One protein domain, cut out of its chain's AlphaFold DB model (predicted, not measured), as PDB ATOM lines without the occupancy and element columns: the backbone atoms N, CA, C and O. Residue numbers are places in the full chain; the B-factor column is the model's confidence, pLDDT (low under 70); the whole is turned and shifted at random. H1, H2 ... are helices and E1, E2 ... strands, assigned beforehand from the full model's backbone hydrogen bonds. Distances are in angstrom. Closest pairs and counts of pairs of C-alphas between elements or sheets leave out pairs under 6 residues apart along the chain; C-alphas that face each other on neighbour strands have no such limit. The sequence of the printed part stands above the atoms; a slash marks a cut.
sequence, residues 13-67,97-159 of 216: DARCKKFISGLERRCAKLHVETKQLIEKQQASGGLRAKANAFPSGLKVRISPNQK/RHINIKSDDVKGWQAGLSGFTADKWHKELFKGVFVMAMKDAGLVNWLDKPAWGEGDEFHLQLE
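Overview. This is residues 13 to 67 and 97 to 159 of the 216 residues of an uncharacterized protein of Sulfitobacter sediminilitoris (UniProt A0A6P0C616). One long helix, H1, makes the long axis; its residues 13 to 28 cover a small antiparallel sheet, E1 E2 E3, and H2 packs on its residues 19 to 30. The printed part has 118 residues, in the order H1 E1 E2 H2 E3, class mixed. It is compact, radius of gyration of the C-alphas 15.0 A, spanning 50 by 27 by 23 A.

Along the chain. Find C-alpha 13 at (36.915, 16.747, 117.193); H1 runs 45.0 A to residue 43. E1 is residues 59 to 62, E2 97 to 102, H2 120 to 136, 24.6 A long. E3, residues 155 to 157, ends at (38.315, 8.522, 111.905).

Arrangement. H1 is on the sheet in two layers, a helix on one face, its C-alpha 20 5.8 A from C-alpha 60, their closest pair. H2 touches H1, closest C-alphas 133 and 22, 5.2 A, opposite ways, only just steep at 37 degrees. N 61 and O 100 of E1 and E2 are 3.0 A apart; N 97 and O 156 of E2 and E3, 2.8 A. Each O i to N i+4 pair in H1 and H2 is within hydrogen-bond range.

Size, cuts and confidence. Residues 68 to 96 are not printed; C-alphas 67 and 97 stand 9.4 A apart. The links H1 to E1, E2 to H2 and H2 to E3 are long. Residues 45 to 51 have pLDDT under 70.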
ATOM      1  N   ASP A  13      36.880  16.478 115.757       92.12
ATOM      2  CA  ASP A  13      36.915  16.747 117.193       92.12
ATOM      3  C   ASP A  13      35.516  16.779 117.814       92.12
ATOM      4  O   ASP A  13      35.324  16.181 118.876       92.12
ATOM      5  N   ALA A  14      34.511  17.402 117.180       94.12
ATOM      6  CA  ALA A  14      33.161  17.368 117.744       94.12
ATOM      7  C   ALA A  14      32.515  15.986 117.597       94.12
ATOM      8  O   ALA A  14      31.846  15.534 118.528       94.12
ATOM      9  N   ARG A  15      32.794  15.245 116.517       95.88
ATOM     10  CA  ARG A  15      32.376  13.839 116.398       95.88
ATOM     11  C   ARG A  15      33.022  12.960 117.461       95.88
ATOM     12  O   ARG A  15      32.325  12.168 118.087       95.88
ATOM     13  N   CYS A  16      34.314  13.128 117.742       96.50
ATOM     14  CA  CYS A  16      34.981  12.418 118.831       96.50
ATOM     15  C   CYS A  16      34.409  12.803 120.203       96.50
ATOM     16  O   CYS A  16      34.232  11.924 121.041       96.50
ATOM     17  N   LYS A  17      34.045  14.070 120.436       96.56
ATOM     18  CA  LYS A  17      33.335  14.478 121.663       96.56
ATOM     19  C   LYS A  17      31.956  13.817 121.770       96.56
ATOM     20  O   LYS A  17      31.634  13.265 122.818       96.56
ATOM     21  N   LYS A  18      31.175  13.791 120.683       97.50
ATOM     22  CA  LYS A  18      29.877  13.095 120.623       97.50
ATOM     23  C   LYS A  18      30.029  11.601 120.914       97.50
ATOM     24  O   LYS A  18      29.258  11.049 121.697       97.50
ATOM     25  N   PHE A  19      31.042  10.971 120.321       97.88
ATOM     26  CA  PHE A  19      31.413   9.586 120.586       97.88
ATOM     27  C   PHE A  19      31.735   9.356 122.064       97.88
ATOM     28  O   PHE A  19      31.168   8.448 122.661       97.88
ATOM     29  N   ILE A  20      32.600  10.188 122.654       97.88
ATOM     30  CA  ILE A  20      33.030  10.089 124.056       97.88
ATOM     31  C   ILE A  20      31.815  10.108 124.980       97.88
ATOM     32  O   ILE A  20      31.600   9.150 125.721       97.88
ATOM     33  N   SER A  21      30.960  11.125 124.862       97.62
ATOM     34  CA  SER A  21      29.765  11.230 125.701       97.62
ATOM     35  C   SER A  21      28.786  10.075 125.472       97.62
ATOM     36  O   SER A  21      28.126   9.620 126.404       97.62
ATOM     37  N   GLY A  22      28.670   9.585 124.233       97.75
ATOM     38  CA  GLY A  22      27.856   8.415 123.907       97.75
ATOM     39  C   GLY A  22      28.388   7.128 124.540       97.75
ATOM     40  O   GLY A  22      27.613   6.364 125.115       97.75
ATOM     41  N   LEU A  23      29.699   6.906 124.466       97.50
ATOM     42  CA  LEU A  23      30.368   5.735 125.018       97.50
ATOM     43  C   LEU A  23      30.295   5.722 126.546       97.50
ATOM     44  O   LEU A  23      29.877   4.716 127.112       97.50
ATOM     45  N   GLU A  24      30.617   6.835 127.208       97.00
ATOM     46  CA  GLU A  24      30.557   6.953 128.672       97.00
ATOM     47  C   GLU A  24      29.154   6.639 129.205       97.00
ATOM     48  O   GLU A  24      29.007   5.804 130.098       97.00
ATOM     49  N   ARG A  25      28.100   7.206 128.595       97.56
ATOM     50  CA  ARG A  25      26.708   6.888 128.966       97.56
ATOM     51  C   ARG A  25      26.375   5.410 128.782       97.56
ATOM     52  O   ARG A  25      25.732   4.812 129.642       97.56
ATOM     53  N   ARG A  26      26.781   4.811 127.657       97.19
ATOM     54  CA  ARG A  26      26.509   3.395 127.367       97.19
ATOM     55  C   ARG A  26      27.260   2.470 128.328       97.19
ATOM     56  O   ARG A  26      26.677   1.499 128.791       97.19
ATOM     57  N   CYS A  27      28.505   2.787 128.676       95.12
ATOM     58  CA  CYS A  27      29.280   2.037 129.664       95.12
ATOM     59  C   CYS A  27      28.707   2.169 131.080       95.12
ATOM     60  O   CYS A  27      28.614   1.165 131.780       95.12
ATOM     61  N   ALA A  28      28.254   3.359 131.485       94.81
ATOM     62  CA  ALA A  28      27.565   3.543 132.763       94.81
ATOM     63  C   ALA A  28      26.280   2.701 132.838       94.81
ATOM     64  O   ALA A  28      26.029   2.035 133.842       94.81
ATOM     65  N   LYS A  29      25.504   2.656 131.747       96.12
ATOM     66  CA  LYS A  29      24.328   1.784 131.641       96.12
ATOM     67  C   LYS A  29      24.704   0.298 131.729       96.12
ATOM     68  O   LYS A  29      24.099  -0.417 132.520       96.12
ATOM     69  N   LEU A  30      25.740  -0.143 131.006       94.19
ATOM     70  CA  LEU A  30      26.244  -1.522 131.092       94.19
ATOM     71  C   LEU A  30      26.673  -1.904 132.513       94.19
ATOM     72  O   LEU A  30      26.412  -3.026 132.942       94.19
ATOM     73  N   HIS A  31      27.321  -1.000 133.253       92.88
ATOM     74  CA  HIS A  31      27.691  -1.247 134.647       92.88
ATOM     75  C   HIS A  31      26.460  -1.566 135.504       92.88
ATOM     76  O   HIS A  31      26.429  -2.593 136.179       92.88
ATOM     77  N   VAL A  32      25.416  -0.736 135.423       94.69
ATOM     78  CA  VAL A  32      24.169  -0.946 136.176       94.69
ATOM     79  C   VAL A  32      23.483  -2.253 135.766       94.69
ATOM     80  O   VAL A  32      23.118  -3.046 136.631       94.69
ATOM     81  N   GLU A  33      23.349  -2.515 134.465       94.00
ATOM     82  CA  GLU A  33      22.680  -3.718 133.949       94.00
ATOM     83  C   GLU A  33      23.414  -5.006 134.341       94.00
ATOM     84  O   GLU A  33      22.792  -5.978 134.772       94.00
ATOM     85  N   THR A  34      24.745  -5.018 134.235       91.19
ATOM     86  CA  THR A  34      25.551  -6.186 134.623       91.19
ATOM     87  C   THR A  34      25.534  -6.413 136.130       91.19
ATOM     88  O   THR A  34      25.442  -7.564 136.552       91.19
ATOM     89  N   LYS A  35      25.539  -5.348 136.942       91.50
ATOM     90  CA  LYS A  35      25.379  -5.444 138.398       91.50
ATOM     91  C   LYS A  35      24.033  -6.070 138.778       91.50
ATOM     92  O   LYS A  35      24.015  -7.062 139.501       91.50
ATOM     93  N   GLN A  36      22.929  -5.571 138.220       92.50
ATOM     94  CA  GLN A  36      21.587  -6.116 138.471       92.50
ATOM     95  C   GLN A  36      21.450  -7.577 138.023       92.50
ATOM     96  O   GLN A  36      20.781  -8.374 138.682       92.50
ATOM     97  N   LEU A  37      22.068  -7.947 136.896       89.19
ATOM     98  CA  LEU A  37      22.070  -9.329 136.416       89.19
ATOM     99  C   LEU A  37      22.784 -10.265 137.402       89.19
ATOM    100  O   LEU A  37      22.286 -11.358 137.667       89.19
ATOM    101  N   ILE A  38      23.922  -9.835 137.948       87.06
ATOM    102  CA  ILE A  38      24.693 -10.604 138.932       87.06
ATOM    103  C   ILE A  38      23.900 -10.761 140.233       87.06
ATOM    104  O   ILE A  38      23.770 -11.880 140.724       87.06
ATOM    105  N   GLU A  39      23.309  -9.680 140.750       88.81
ATOM    106  CA  GLU A  39      22.478  -9.703 141.965       88.81
ATOM    107  C   GLU A  39      21.294 -10.675 141.822       88.81
ATOM    108  O   GLU A  39      21.050 -11.498 142.705       88.81
ATOM    109  N   LYS A  40      20.602 -10.659 140.672       87.69
ATOM    110  CA  LYS A  40      19.509 -11.604 140.381       87.69
ATOM    111  C   LYS A  40      19.982 -13.059 140.329       87.69
ATOM    112  O   LYS A  40      19.299 -13.930 140.856       87.69
ATOM    113  N   GLN A  41      21.133 -13.326 139.707       85.12
ATOM    114  CA  GLN A  41      21.695 -14.681 139.615       85.12
ATOM    115  C   GLN A  41      22.137 -15.225 140.978       85.12
ATOM    116  O   GLN A  41      21.946 -16.408 141.258       85.12
ATOM    117  N   GLN A  42      22.691 -14.364 141.837       83.88
ATOM    118  CA  GLN A  42      23.052 -14.720 143.210       83.88
ATOM    119  C   GLN A  42      21.811 -15.034 144.051       83.88
ATOM    120  O   GLN A  42      21.786 -16.051 144.741       83.88
ATOM    121  N   ALA A  43      20.762 -14.212 143.946       83.31
ATOM    122  CA  ALA A  43      19.502 -14.429 144.657       83.31
ATOM    123  C   ALA A  43      18.790 -15.729 144.238       83.31
ATOM    124  O   ALA A  43      18.134 -16.361 145.060       83.31
ATOM    125  N   SER A  44      18.937 -16.164 142.981       82.31
ATOM    126  CA  SER A  44      18.312 -17.389 142.467       82.31
ATOM    127  C   SER A  44      19.126 -18.670 142.717       82.31
ATOM    128  O   SER A  44      18.856 -19.685 142.077       82.31
ATOM    129  N   GLY A  45      20.166 -18.638 143.563       69.75
ATOM    130  CA  GLY A  45      21.042 -19.794 143.822       69.75
ATOM    131  C   GLY A  45      21.879 -20.233 142.610       69.75
ATOM    132  O   GLY A  45      22.482 -21.307 142.617       69.75
ATOM    133  N   GLY A  46      21.929 -19.414 141.554       64.12
ATOM    134  CA  GLY A  46      22.694 -19.680 140.345       64.12
ATOM    135  C   GLY A  46      24.175 -19.434 140.598       64.12
ATOM    136  O   GLY A  46      24.644 -18.299 140.561       64.12
ATOM    137  N   LEU A  47      24.934 -20.502 140.842       56.22
ATOM    138  CA  LEU A  47      26.391 -20.474 140.976       56.22
ATOM    139  C   LEU A  47      27.070 -19.890 139.720       56.22
ATOM    140  O   LEU A  47      27.473 -20.601 138.803       56.22
ATOM    141  N   ARG A  48      27.296 -18.574 139.711       55.28
ATOM    142  CA  ARG A  48      28.424 -17.942 139.012       55.28
ATOM    143  C   ARG A  48      29.267 -17.185 140.024       55.28
ATOM    144  O   ARG A  48      29.281 -15.962 140.064       55.28
ATOM    145  N   ALA A  49      30.031 -17.934 140.814       49.69
ATOM    146  CA  ALA A  49      30.931 -17.427 141.851       49.69
ATOM    147  C   ALA A  49      32.106 -16.546 141.345       49.69
ATOM    148  O   ALA A  49      33.076 -16.361 142.070       49.69
ATOM    149  N   LYS A  50      32.080 -16.031 140.102       58.16
ATOM    150  CA  LYS A  50      33.194 -15.271 139.495       58.16
ATOM    151  C   LYS A  50      32.788 -14.165 138.504       58.16
ATOM    152  O   LYS A  50      33.665 -13.618 137.843       58.16
ATOM    153  N   ALA A  51      31.500 -13.848 138.340       65.94
ATOM    154  CA  ALA A  51      31.099 -12.771 137.431       65.94
ATOM    155  C   ALA A  51      31.221 -11.408 138.130       65.94
ATOM    156  O   ALA A  51      30.542 -11.168 139.125       65.94
ATOM    157  N   ASN A  52      32.069 -10.524 137.602       78.62
ATOM    158  CA  ASN A  52      32.183  -9.140 138.062       78.62
ATOM    159  C   ASN A  52      31.293  -8.231 137.214       78.62
ATOM    160  O   ASN A  52      31.143  -8.453 136.008       78.62
ATOM    161  N   ALA A  53      30.731  -7.186 137.824       84.44
ATOM    162  CA  ALA A  53      30.054  -6.140 137.067       84.44
ATOM    163  C   ALA A  53      31.026  -5.503 136.058       84.44
ATOM    164  O   ALA A  53      32.243  -5.507 136.258       84.44
ATOM    165  N   PHE A  54      30.487  -4.964 134.965       88.19
ATOM    166  CA  PHE A  54      31.274  -4.201 133.999       88.19
ATOM    167  C   PHE A  54      31.969  -3.018 134.702       88.19
ATOM    168  O   PHE A  54      31.367  -2.470 135.625       88.19
ATOM    169  N   PRO A  55      33.180  -2.587 134.299       88.25
ATOM    170  CA  PRO A  55      33.900  -1.538 135.014       88.25
ATOM    171  C   PRO A  55      33.107  -0.244 135.224       88.25
ATOM    172  O   PRO A  55      32.420   0.238 134.318       88.25
ATOM    173  N   SER A  56      33.226   0.327 136.422       89.62
ATOM    174  CA  SER A  56      32.530   1.562 136.813       89.62
ATOM    175  C   SER A  56      33.375   2.819 136.560       89.62
ATOM    176  O   SER A  56      34.571   2.738 136.262       89.62
ATOM    177  N   GLY A  57      32.742   3.996 136.611       88.06
ATOM    178  CA  GLY A  57      33.451   5.281 136.537       88.06
ATOM    179  C   GLY A  57      34.222   5.517 135.234       88.06
ATOM    180  O   GLY A  57      35.235   6.218 135.230       88.06
ATOM    181  N   LEU A  58      33.777   4.914 134.126       92.19
ATOM    182  CA  LEU A  58      34.491   4.992 132.856       92.19
ATOM    183  C   LEU A  58      34.563   6.440 132.349       92.19
ATOM    184  O   LEU A  58      33.541   7.097 132.161       92.19
ATOM    185  N   LYS A  59      35.788   6.909 132.102       94.25
ATOM    186  CA  LYS A  59      36.118   8.214 131.523       94.25
ATOM    187  C   LYS A  59      36.875   8.019 130.222       94.25
ATOM    188  O   LYS A  59      37.800   7.207 130.149       94.25
ATOM    189  N   VAL A  60      36.537   8.804 129.210       95.81
ATOM    190  CA  VAL A  60      37.168   8.765 127.890       95.81
ATOM    191  C   VAL A  60      37.656  10.159 127.524       95.81
ATOM    192  O   VAL A  60      37.012  11.167 127.793       95.81
ATOM    193  N   ARG A  61      38.821  10.233 126.882       95.00
ATOM    194  CA  ARG A  61      39.328  11.484 126.312       95.00
ATOM    195  C   ARG A  61      40.004  11.247 124.979       95.00
ATOM    196  O   ARG A  61      40.545  10.168 124.744       95.00
ATOM    197  N   ILE A  62      40.063  12.285 124.154       95.44
ATOM    198  CA  ILE A  62      41.002  12.324 123.031       95.44
ATOM    199  C   ILE A  62      42.425  12.250 123.601       95.44
ATOM    200  O   ILE A  62      42.737  12.880 124.616       95.44
ATOM    201  N   SER A  63      43.279  11.442 122.975       92.88
ATOM    202  CA  SER A  63      44.652  11.230 123.416       92.88
ATOM    203  C   SER A  63      45.391  12.569 123.493       92.88
ATOM    204  O   SER A  63      45.349  13.336 122.536       92.88
ATOM    205  N   PRO A  64      46.115  12.882 124.580       87.62
ATOM    206  CA  PRO A  64      46.904  14.114 124.645       87.62
ATOM    207  C   PRO A  64      48.157  14.048 123.756       87.62
ATOM    208  O   PRO A  64      48.838  15.048 123.546       87.62
ATOM    209  N   ASN A  65      48.500  12.862 123.239       86.44
ATOM    210  CA  ASN A  65      49.652  12.689 122.372       86.44
ATOM    211  C   ASN A  65      49.359  13.272 120.987       86.44
ATOM    212  O   ASN A  65      48.602  12.690 120.214       86.44
ATOM    213  N   GLN A  66      50.038  14.367 120.635       80.50
ATOM    214  CA  GLN A  66      49.871  15.025 119.339       80.50
ATOM    215  C   GLN A  66      49.986  14.043 118.166       80.50
ATOM    216  O   GLN A  66      49.141  14.063 117.279       80.50
ATOM    217  N   LYS A  67      50.964  13.122 118.187       78.44
ATOM    218  CA  LYS A  67      51.188  12.152 117.095       78.44
ATOM    219  C   LYS A  67      50.053  11.138 116.936       78.44
ATOM    220  O   LYS A  67      50.060  10.407 115.943       78.44
ATOM    221  N   ARG A  97      41.553  10.541 115.235       94.44
ATOM    222  CA  ARG A  97      41.955  10.711 116.629       94.44
ATOM    223  C   ARG A  97      42.135   9.344 117.258       94.44
ATOM    224  O   ARG A  97      41.425   8.394 116.934       94.44
ATOM    225  N   HIS A  98      43.058   9.265 118.200       94.75
ATOM    226  CA  HIS A  98      43.076   8.188 119.176       94.75
ATOM    227  C   HIS A  98      42.390   8.659 120.447       94.75
ATOM    228  O   HIS A  98      42.507   9.824 120.831       94.75
ATOM    229  N   ILE A  99      41.703   7.750 121.122       95.19
ATOM    230  CA  ILE A  99      41.172   7.996 122.461       95.19
ATOM    231  C   ILE A  99      41.974   7.222 123.503       95.19
ATOM    232  O   ILE A  99      42.599   6.205 123.205       95.19
ATOM    233  N   ASN A 100      41.906   7.689 124.743       94.44
ATOM    234  CA  ASN A 100      42.349   6.943 125.907       94.44
ATOM    235  C   ASN A 100      41.164   6.755 126.859       94.44
ATOM    236  O   ASN A 100      40.300   7.630 126.958       94.44
ATOM    237  N   ILE A 101      41.171   5.654 127.604       93.75
ATOM    238  CA  ILE A 101      40.106   5.277 128.541       93.75
ATOM    239  C   ILE A 101      40.679   5.113 129.944       93.75
ATOM    240  O   ILE A 101      41.813   4.677 130.110       93.75
ATOM    241  N   LYS A 102      39.899   5.458 130.958       93.19
ATOM    242  CA  LYS A 102      40.161   5.149 132.362       93.19
ATOM    243  C   LYS A 102      38.874   4.601 132.978       93.19
ATOM    244  O   LYS A 102      37.799   5.053 132.606       93.19
ATOM    245  N   SER A 103      38.979   3.681 133.925       90.12
ATOM    246  CA  SER A 103      37.902   3.336 134.861       90.12
ATOM    247  C   SER A 103      38.443   3.353 136.284       90.12
ATOM    248  O   SER A 103      39.644   3.550 136.489       90.12
ATOM    249  N   ASP A 104      37.563   3.164 137.259       87.88
ATOM    250  CA  ASP A 104      37.961   3.087 138.666       87.88
ATOM    251  C   ASP A 104      38.752   1.800 138.967       87.88
ATOM    252  O   ASP A 104      39.623   1.789 139.834       87.88
ATOM    253  N   ASP A 105      38.535   0.755 138.163       82.12
ATOM    254  CA  ASP A 105      39.159  -0.564 138.320       82.12
ATOM    255  C   ASP A 105      40.575  -0.662 137.721       82.12
ATOM    256  O   ASP A 105      41.284  -1.645 137.947       82.12
ATOM    257  N   VAL A 106      41.017   0.344 136.953       83.56
ATOM    258  CA  VAL A 106      42.347   0.360 136.321       83.56
ATOM    259  C   VAL A 106      43.125   1.629 136.643       83.56
ATOM    260  O   VAL A 106      42.638   2.759 136.555       83.56
ATOM    261  N   LYS A 107      44.409   1.460 136.977       84.25
ATOM    262  CA  LYS A 107      45.298   2.595 137.239       84.25
ATOM    263  C   LYS A 107      45.676   3.292 135.933       84.25
ATOM    264  O   LYS A 107      46.304   2.708 135.056       84.25
ATOM    265  N   GLY A 108      45.366   4.582 135.854       89.00
ATOM    266  CA  GLY A 108      45.813   5.456 134.771       89.00
ATOM    267  C   GLY A 108      44.991   5.355 133.485       89.00
ATOM    268  O   GLY A 108      43.944   4.721 133.427       89.00
ATOM    269  N   TRP A 109      45.465   6.057 132.455       92.94
ATOM    270  CA  TRP A 109      44.819   6.113 131.146       92.94
ATOM    271  C   TRP A 109      45.366   5.024 130.228       92.94
ATOM    272  O   TRP A 109      46.567   4.972 129.972       92.94
ATOM    273  N   GLN A 110      44.467   4.226 129.677       91.75
ATOM    274  CA  GLN A 110      44.743   3.099 128.802       91.75
ATOM    275  C   GLN A 110      44.551   3.501 127.341       91.75
ATOM    276  O   GLN A 110      43.588   4.185 126.996       91.75
ATOM    277  N   ALA A 111      45.478   3.074 126.485       87.69
ATOM    278  CA  ALA A 111      45.452   3.320 125.040       87.69
ATOM    279  C   ALA A 111      45.031   2.078 124.226       87.69
ATOM    280  O   ALA A 111      45.125   2.088 123.003       87.69
ATOM    281  N   GLY A 112      44.596   1.011 124.902       86.75
ATOM    282  CA  GLY A 112      44.109  -0.220 124.288       86.75
ATOM    283  C   GLY A 112      43.230  -1.018 125.248       86.75
ATOM    284  O   GLY A 112      43.232  -0.777 126.460       86.75
ATOM    285  N   LEU A 113      42.480  -1.971 124.701       86.12
ATOM    286  CA  LEU A 113      41.453  -2.723 125.417       86.12
ATOM    287  C   LEU A 113      42.044  -3.664 126.475       86.12
ATOM    288  O   LEU A 113      41.459  -3.839 127.542       86.12
ATOM    289  N   SER A 114      43.220  -4.237 126.213       83.19
ATOM    290  CA  SER A 114      43.903  -5.144 127.146       83.19
ATOM    291  C   SER A 114      44.292  -4.481 128.469       83.19
ATOM    292  O   SER A 114      44.321  -5.156 129.492       83.19
ATOM    293  N   GLY A 115      44.556  -3.170 128.457       78.75
ATOM    294  CA  GLY A 115      44.828  -2.394 129.667       78.75
ATOM    295  C   GLY A 115      43.568  -2.025 130.451       78.75
ATOM    296  O   GLY A 115      43.674  -1.627 131.606       78.75
ATOM    297  N   PHE A 116      42.386  -2.139 129.834       78.12
ATOM    298  CA  PHE A 116      41.098  -1.796 130.435       78.12
ATOM    299  C   PHE A 116      40.428  -2.990 131.128       78.12
ATOM    300  O   PHE A 116      39.921  -2.852 132.234       78.12
ATOM    301  N   THR A 117      40.420  -4.167 130.502       79.56
ATOM    302  CA  THR A 117      39.895  -5.387 131.132       79.56
ATOM    303  C   THR A 117      40.534  -6.635 130.534       79.56
ATOM    304  O   THR A 117      40.830  -6.695 129.337       79.56
ATOM    305  N   ALA A 118      40.741  -7.658 131.365       76.50
ATOM    306  CA  ALA A 118      41.184  -8.978 130.924       76.50
ATOM    307  C   ALA A 118      40.006  -9.907 130.576       76.50
ATOM    308  O   ALA A 118      40.181 -10.803 129.744       76.50
ATOM    309  N   ASP A 119      38.816  -9.659 131.138       84.12
ATOM    310  CA  ASP A 119      37.630 -10.507 130.993       84.12
ATOM    311  C   ASP A 119      37.077 -10.458 129.561       84.12
ATOM    312  O   ASP A 119      36.739  -9.399 129.030       84.12
ATOM    313  N   LYS A 120      36.967 -11.632 128.931       86.12
ATOM    314  CA  LYS A 120      36.411 -11.788 127.584       86.12
ATOM    315  C   LYS A 120      34.976 -11.267 127.501       86.12
ATOM    316  O   LYS A 120      34.632 -10.640 126.504       86.12
ATOM    317  N   TRP A 121      34.151 -11.497 128.519       83.50
ATOM    318  CA  TRP A 121      32.764 -11.039 128.510       83.50
ATOM    319  C   TRP A 121      32.682  -9.510 128.510       83.50
ATOM    320  O   TRP A 121      32.002  -8.929 127.662       83.50
ATOM    321  N   HIS A 122      33.448  -8.847 129.382       88.94
ATOM    322  CA  HIS A 122      33.541  -7.385 129.391       88.94
ATOM    323  C   HIS A 122      34.118  -6.828 128.092       88.94
ATOM    324  O   HIS A 122      33.616  -5.819 127.602       88.94
ATOM    325  N   LYS A 123      35.124  -7.483 127.495       90.75
ATOM    326  CA  LYS A 123      35.661  -7.077 126.185       90.75
ATOM    327  C   LYS A 123      34.565  -7.044 125.129       90.75
ATOM    328  O   LYS A 123      34.419  -6.029 124.460       90.75
ATOM    329  N   GLU A 124      33.777  -8.106 124.999       92.69
ATOM    330  CA  GLU A 124      32.734  -8.174 123.970       92.69
ATOM    331  C   GLU A 124      31.599  -7.167 124.216       92.69
ATOM    332  O   GLU A 124      31.180  -6.476 123.283       92.69
ATOM    333  N   LEU A 125      31.170  -6.983 125.472       93.06
ATOM    334  CA  LEU A 125      30.213  -5.927 125.826       93.06
ATOM    335  C   LEU A 125      30.746  -4.534 125.466       93.06
ATOM    336  O   LEU A 125      30.036  -3.737 124.845       93.06
ATOM    337  N   PHE A 126      32.007  -4.257 125.809       94.12
ATOM    338  CA  PHE A 126      32.657  -2.988 125.506       94.12
ATOM    339  C   PHE A 126      32.756  -2.745 123.996       94.12
ATOM    340  O   PHE A 126      32.374  -1.673 123.524       94.12
ATOM    341  N   LYS A 127      33.205  -3.741 123.220       95.50
ATOM    342  CA  LYS A 127      33.274  -3.658 121.751       95.50
ATOM    343  C   LYS A 127      31.911  -3.297 121.156       95.50
ATOM    344  O   LYS A 127      31.837  -2.430 120.286       95.50
ATOM    345  N   GLY A 128      30.832  -3.904 121.658       96.38
ATOM    346  CA  GLY A 128      29.464  -3.605 121.236       96.38
ATOM    347  C   GLY A 128      29.077  -2.139 121.454       96.38
ATOM    348  O   GLY A 128      28.666  -1.457 120.509       96.38
ATOM    349  N   VAL A 129      29.246  -1.614 122.673       96.69
ATOM    350  CA  VAL A 129      28.902  -0.207 122.963       96.69
ATOM    351  C   VAL A 129      29.828   0.795 122.289       96.69
ATOM    352  O   VAL A 129      29.357   1.861 121.890       96.69
ATOM    353  N   PHE A 130      31.098   0.443 122.090       97.06
ATOM    354  CA  PHE A 130      32.047   1.235 121.314       97.06
ATOM    355  C   PHE A 130      31.560   1.399 119.876       97.06
ATOM    356  O   PHE A 130      31.441   2.518 119.385       97.06
ATOM    357  N   VAL A 131      31.211   0.297 119.207       97.88
ATOM    358  CA  VAL A 131      30.716   0.335 117.824       97.88
ATOM    359  C   VAL A 131      29.414   1.126 117.718       97.88
ATOM    360  O   VAL A 131      29.257   1.900 116.775       97.88
ATOM    361  N   MET A 132      28.497   0.991 118.680       98.25
ATOM    362  CA  MET A 132      27.269   1.795 118.702       98.25
ATOM    363  C   MET A 132      27.565   3.293 118.840       98.25
ATOM    364  O   MET A 132      27.086   4.079 118.029       98.25
ATOM    365  N   ALA A 133      28.400   3.690 119.807       98.06
ATOM    366  CA  ALA A 133      28.788   5.090 119.982       98.06
ATOM    367  C   ALA A 133      29.502   5.650 118.737       98.06
ATOM    368  O   ALA A 133      29.294   6.803 118.364       98.06
ATOM    369  N   MET A 134      30.320   4.826 118.074       97.75
ATOM    370  CA  MET A 134      31.027   5.181 116.842       97.75
ATOM    371  C   MET A 134      30.053   5.459 115.693       97.75
ATOM    372  O   MET A 134      30.166   6.495 115.039       97.75
ATOM    373  N   LYS A 135      29.055   4.588 115.502       97.50
ATOM    374  CA  LYS A 135      27.987   4.778 114.509       97.50
ATOM    375  C   LYS A 135      27.170   6.040 114.792       97.50
ATOM    376  O   LYS A 135      27.000   6.855 113.891       97.50
ATOM    377  N   ASP A 136      26.749   6.253 116.040       97.69
ATOM    378  CA  ASP A 136      25.973   7.438 116.441       97.69
ATOM    379  C   ASP A 136      26.737   8.751 116.188       97.69
ATOM    380  O   ASP A 136      26.147   9.795 115.889       97.69
ATOM    381  N   ALA A 137      28.064   8.712 116.320       97.06
ATOM    382  CA  ALA A 137      28.950   9.840 116.066       97.06
ATOM    383  C   ALA A 137      29.317  10.028 114.582       97.06
ATOM    384  O   ALA A 137      29.984  11.007 114.245       97.06
ATOM    385  N   GLY A 138      28.896   9.122 113.694       95.81
ATOM    386  CA  GLY A 138      29.293   9.135 112.287       95.81
ATOM    387  C   GLY A 138      30.806   8.981 112.115       95.81
ATOM    388  O   GLY A 138      31.420   9.727 111.350       95.81
ATOM    389  N   LEU A 139      31.404   8.078 112.891       96.56
ATOM    390  CA  LEU A 139      32.819   7.725 112.850       96.56
ATOM    391  C   LEU A 139      32.987   6.287 112.350       96.56
ATOM    392  O   LEU A 139      32.053   5.482 112.363       96.56
ATOM    393  N   VAL A 140      34.205   5.958 111.939       96.31
ATOM    394  CA  VAL A 140      34.619   4.609 111.549       96.31
ATOM    395  C   VAL A 140      35.986   4.281 112.151       96.31
ATOM    396  O   VAL A 140      36.689   5.159 112.659       96.31
ATOM    397  N   ASN A 141      36.367   3.006 112.108       95.12
ATOM    398  CA  ASN A 141      37.677   2.550 112.567       95.12
ATOM    399  C   ASN A 141      38.786   2.830 111.528       95.12
ATOM    400  O   ASN A 141      38.532   3.306 110.420       95.12
ATOM    401  N   TRP A 142      40.028   2.460 111.853       90.81
ATOM    402  CA  TRP A 142      41.200   2.612 110.974       90.81
ATOM    403  C   TRP A 142      41.123   1.837 109.638       90.81
ATOM    404  O   TRP A 142      41.930   2.066 108.738       90.81
ATOM    405  N   LEU A 143      40.173   0.907 109.493       90.81
ATOM    406  CA  LEU A 143      39.883   0.170 108.258       90.81
ATOM    407  C   LEU A 143      38.746   0.801 107.444       90.81
ATOM    408  O   LEU A 143      38.307   0.192 106.470       90.81
ATOM    409  N   ASP A 144      38.276   1.991 107.827       92.31
ATOM    410  CA  ASP A 144      37.127   2.669 107.217       92.31
ATOM    411  C   ASP A 144      35.817   1.873 107.367       92.31
ATOM    412  O   ASP A 144      34.949   1.898 106.500       92.31
ATOM    413  N   LYS A 145      35.677   1.116 108.468       94.50
ATOM    414  CA  LYS A 145      34.495   0.288 108.750       94.50
ATOM    415  C   LYS A 145      33.760   0.751 110.011       94.50
ATOM    416  O   LYS A 145      34.410   1.041 111.019       94.50
ATOM    417  N   PRO A 146      32.414   0.714 110.030       94.69
ATOM    418  CA  PRO A 146      31.613   0.977 111.224       94.69
ATOM    419  C   PRO A 146      31.564  -0.260 112.150       94.69
ATOM    420  O   PRO A 146      30.493  -0.744 112.519       94.69
ATOM    421  N   ALA A 147      32.732  -0.813 112.482       96.31
ATOM    422  CA  ALA A 147      32.916  -2.023 113.281       96.31
ATOM    423  C   ALA A 147      34.153  -1.909 114.187       96.31
ATOM    424  O   ALA A 147      34.961  -0.993 114.035       96.31
ATOM    425  N   TRP A 148      34.329  -2.854 115.112       95.25
ATOM    426  CA  TRP A 148      35.530  -2.912 115.946       95.25
ATOM    427  C   TRP A 148      36.789  -3.081 115.081       95.25
ATOM    428  O   TRP A 148      36.801  -3.873 114.137       95.25
ATOM    429  N   GLY A 149      37.829  -2.296 115.362       91.38
ATOM    430  CA  GLY A 149      39.066  -2.266 114.582       91.38
ATOM    431  C   GLY A 149      40.207  -2.996 115.277       91.38
ATOM    432  O   GLY A 149      41.059  -2.344 115.874       91.38
ATOM    433  N   GLU A 150      40.261  -4.326 115.166       89.12
ATOM    434  CA  GLU A 150      41.373  -5.117 115.720       89.12
ATOM    435  C   GLU A 150      42.734  -4.566 115.239       89.12
ATOM    436  O   GLU A 150      42.913  -4.244 114.062       89.12
ATOM    437  N   GLY A 151      43.693  -4.419 116.160       84.06
ATOM    438  CA  GLY A 151      45.049  -3.919 115.889       84.06
ATOM    439  C   GLY A 151      45.273  -2.404 116.032       84.06
ATOM    440  O   GLY A 151      46.421  -1.996 116.204       84.06
ATOM    441  N   ASP A 152      44.222  -1.576 116.010       87.06
ATOM    442  CA  ASP A 152      44.268  -0.142 116.368       87.06
ATOM    443  C   ASP A 152      42.919   0.250 117.004       87.06
ATOM    444  O   ASP A 152      42.121   1.011 116.459       87.06
ATOM    445  N   GLU A 153      42.641  -0.392 118.141       89.44
ATOM    446  CA  GLU A 153      41.321  -0.532 118.775       89.44
ATOM    447  C   GLU A 153      40.644   0.802 119.114       89.44
ATOM    448  O   GLU A 153      39.434   0.947 118.975       89.44
ATOM    449  N   PHE A 154      41.427   1.789 119.554       94.12
ATOM    450  CA  PHE A 154      40.942   3.102 119.995       94.12
ATOM    451  C   PHE A 154      41.127   4.192 118.932       94.12
ATOM    452  O   PHE A 154      41.150   5.385 119.244       94.12
ATOM    453  N   HIS A 155      41.276   3.791 117.670       94.81
ATOM    454  CA  HIS A 155      41.319   4.690 116.526       94.81
ATOM    455  C   HIS A 155      39.913   5.050 116.058       94.81
ATOM    456  O   HIS A 155      39.109   4.177 115.732       94.81
ATOM    457  N   LEU A 156      39.659   6.347 115.930       96.00
ATOM    458  CA  LEU A 156      38.444   6.899 115.351       96.00
ATOM    459  C   LEU A 156      38.818   7.791 114.176       96.00
ATOM    460  O   LEU A 156      39.721   8.618 114.292       96.00
ATOM    461  N   GLN A 157      38.118   7.656 113.059       94.88
ATOM    462  CA  GLN A 157      38.315   8.522 111.905       94.88
ATOM    463  C   GLN A 157      36.997   8.850 111.211       94.88
ATOM    464  O   GLN A 157      35.970   8.210 111.440       94.88
ATOM    465  N   LEU A 158      37.045   9.853 110.339       93.44
ATOM    466  CA  LEU A 158      35.953  10.137 109.416       93.44
ATOM    467  C   LEU A 158      35.899   9.089 108.307       93.44
ATOM    468  O   LEU A 158      36.932   8.598 107.849       93.44
ATOM    469  N   GLU A 159      34.692   8.798 107.834       91.44
ATOM    470  CA  GLU A 159      34.504   7.943 106.667       91.44
ATOM    471  C   GLU A 159      35.230   8.516 105.444       91.44
ATOM    472  O   GLU A 159      35.190   9.718 105.153       91.44
TER     473      GLU A 159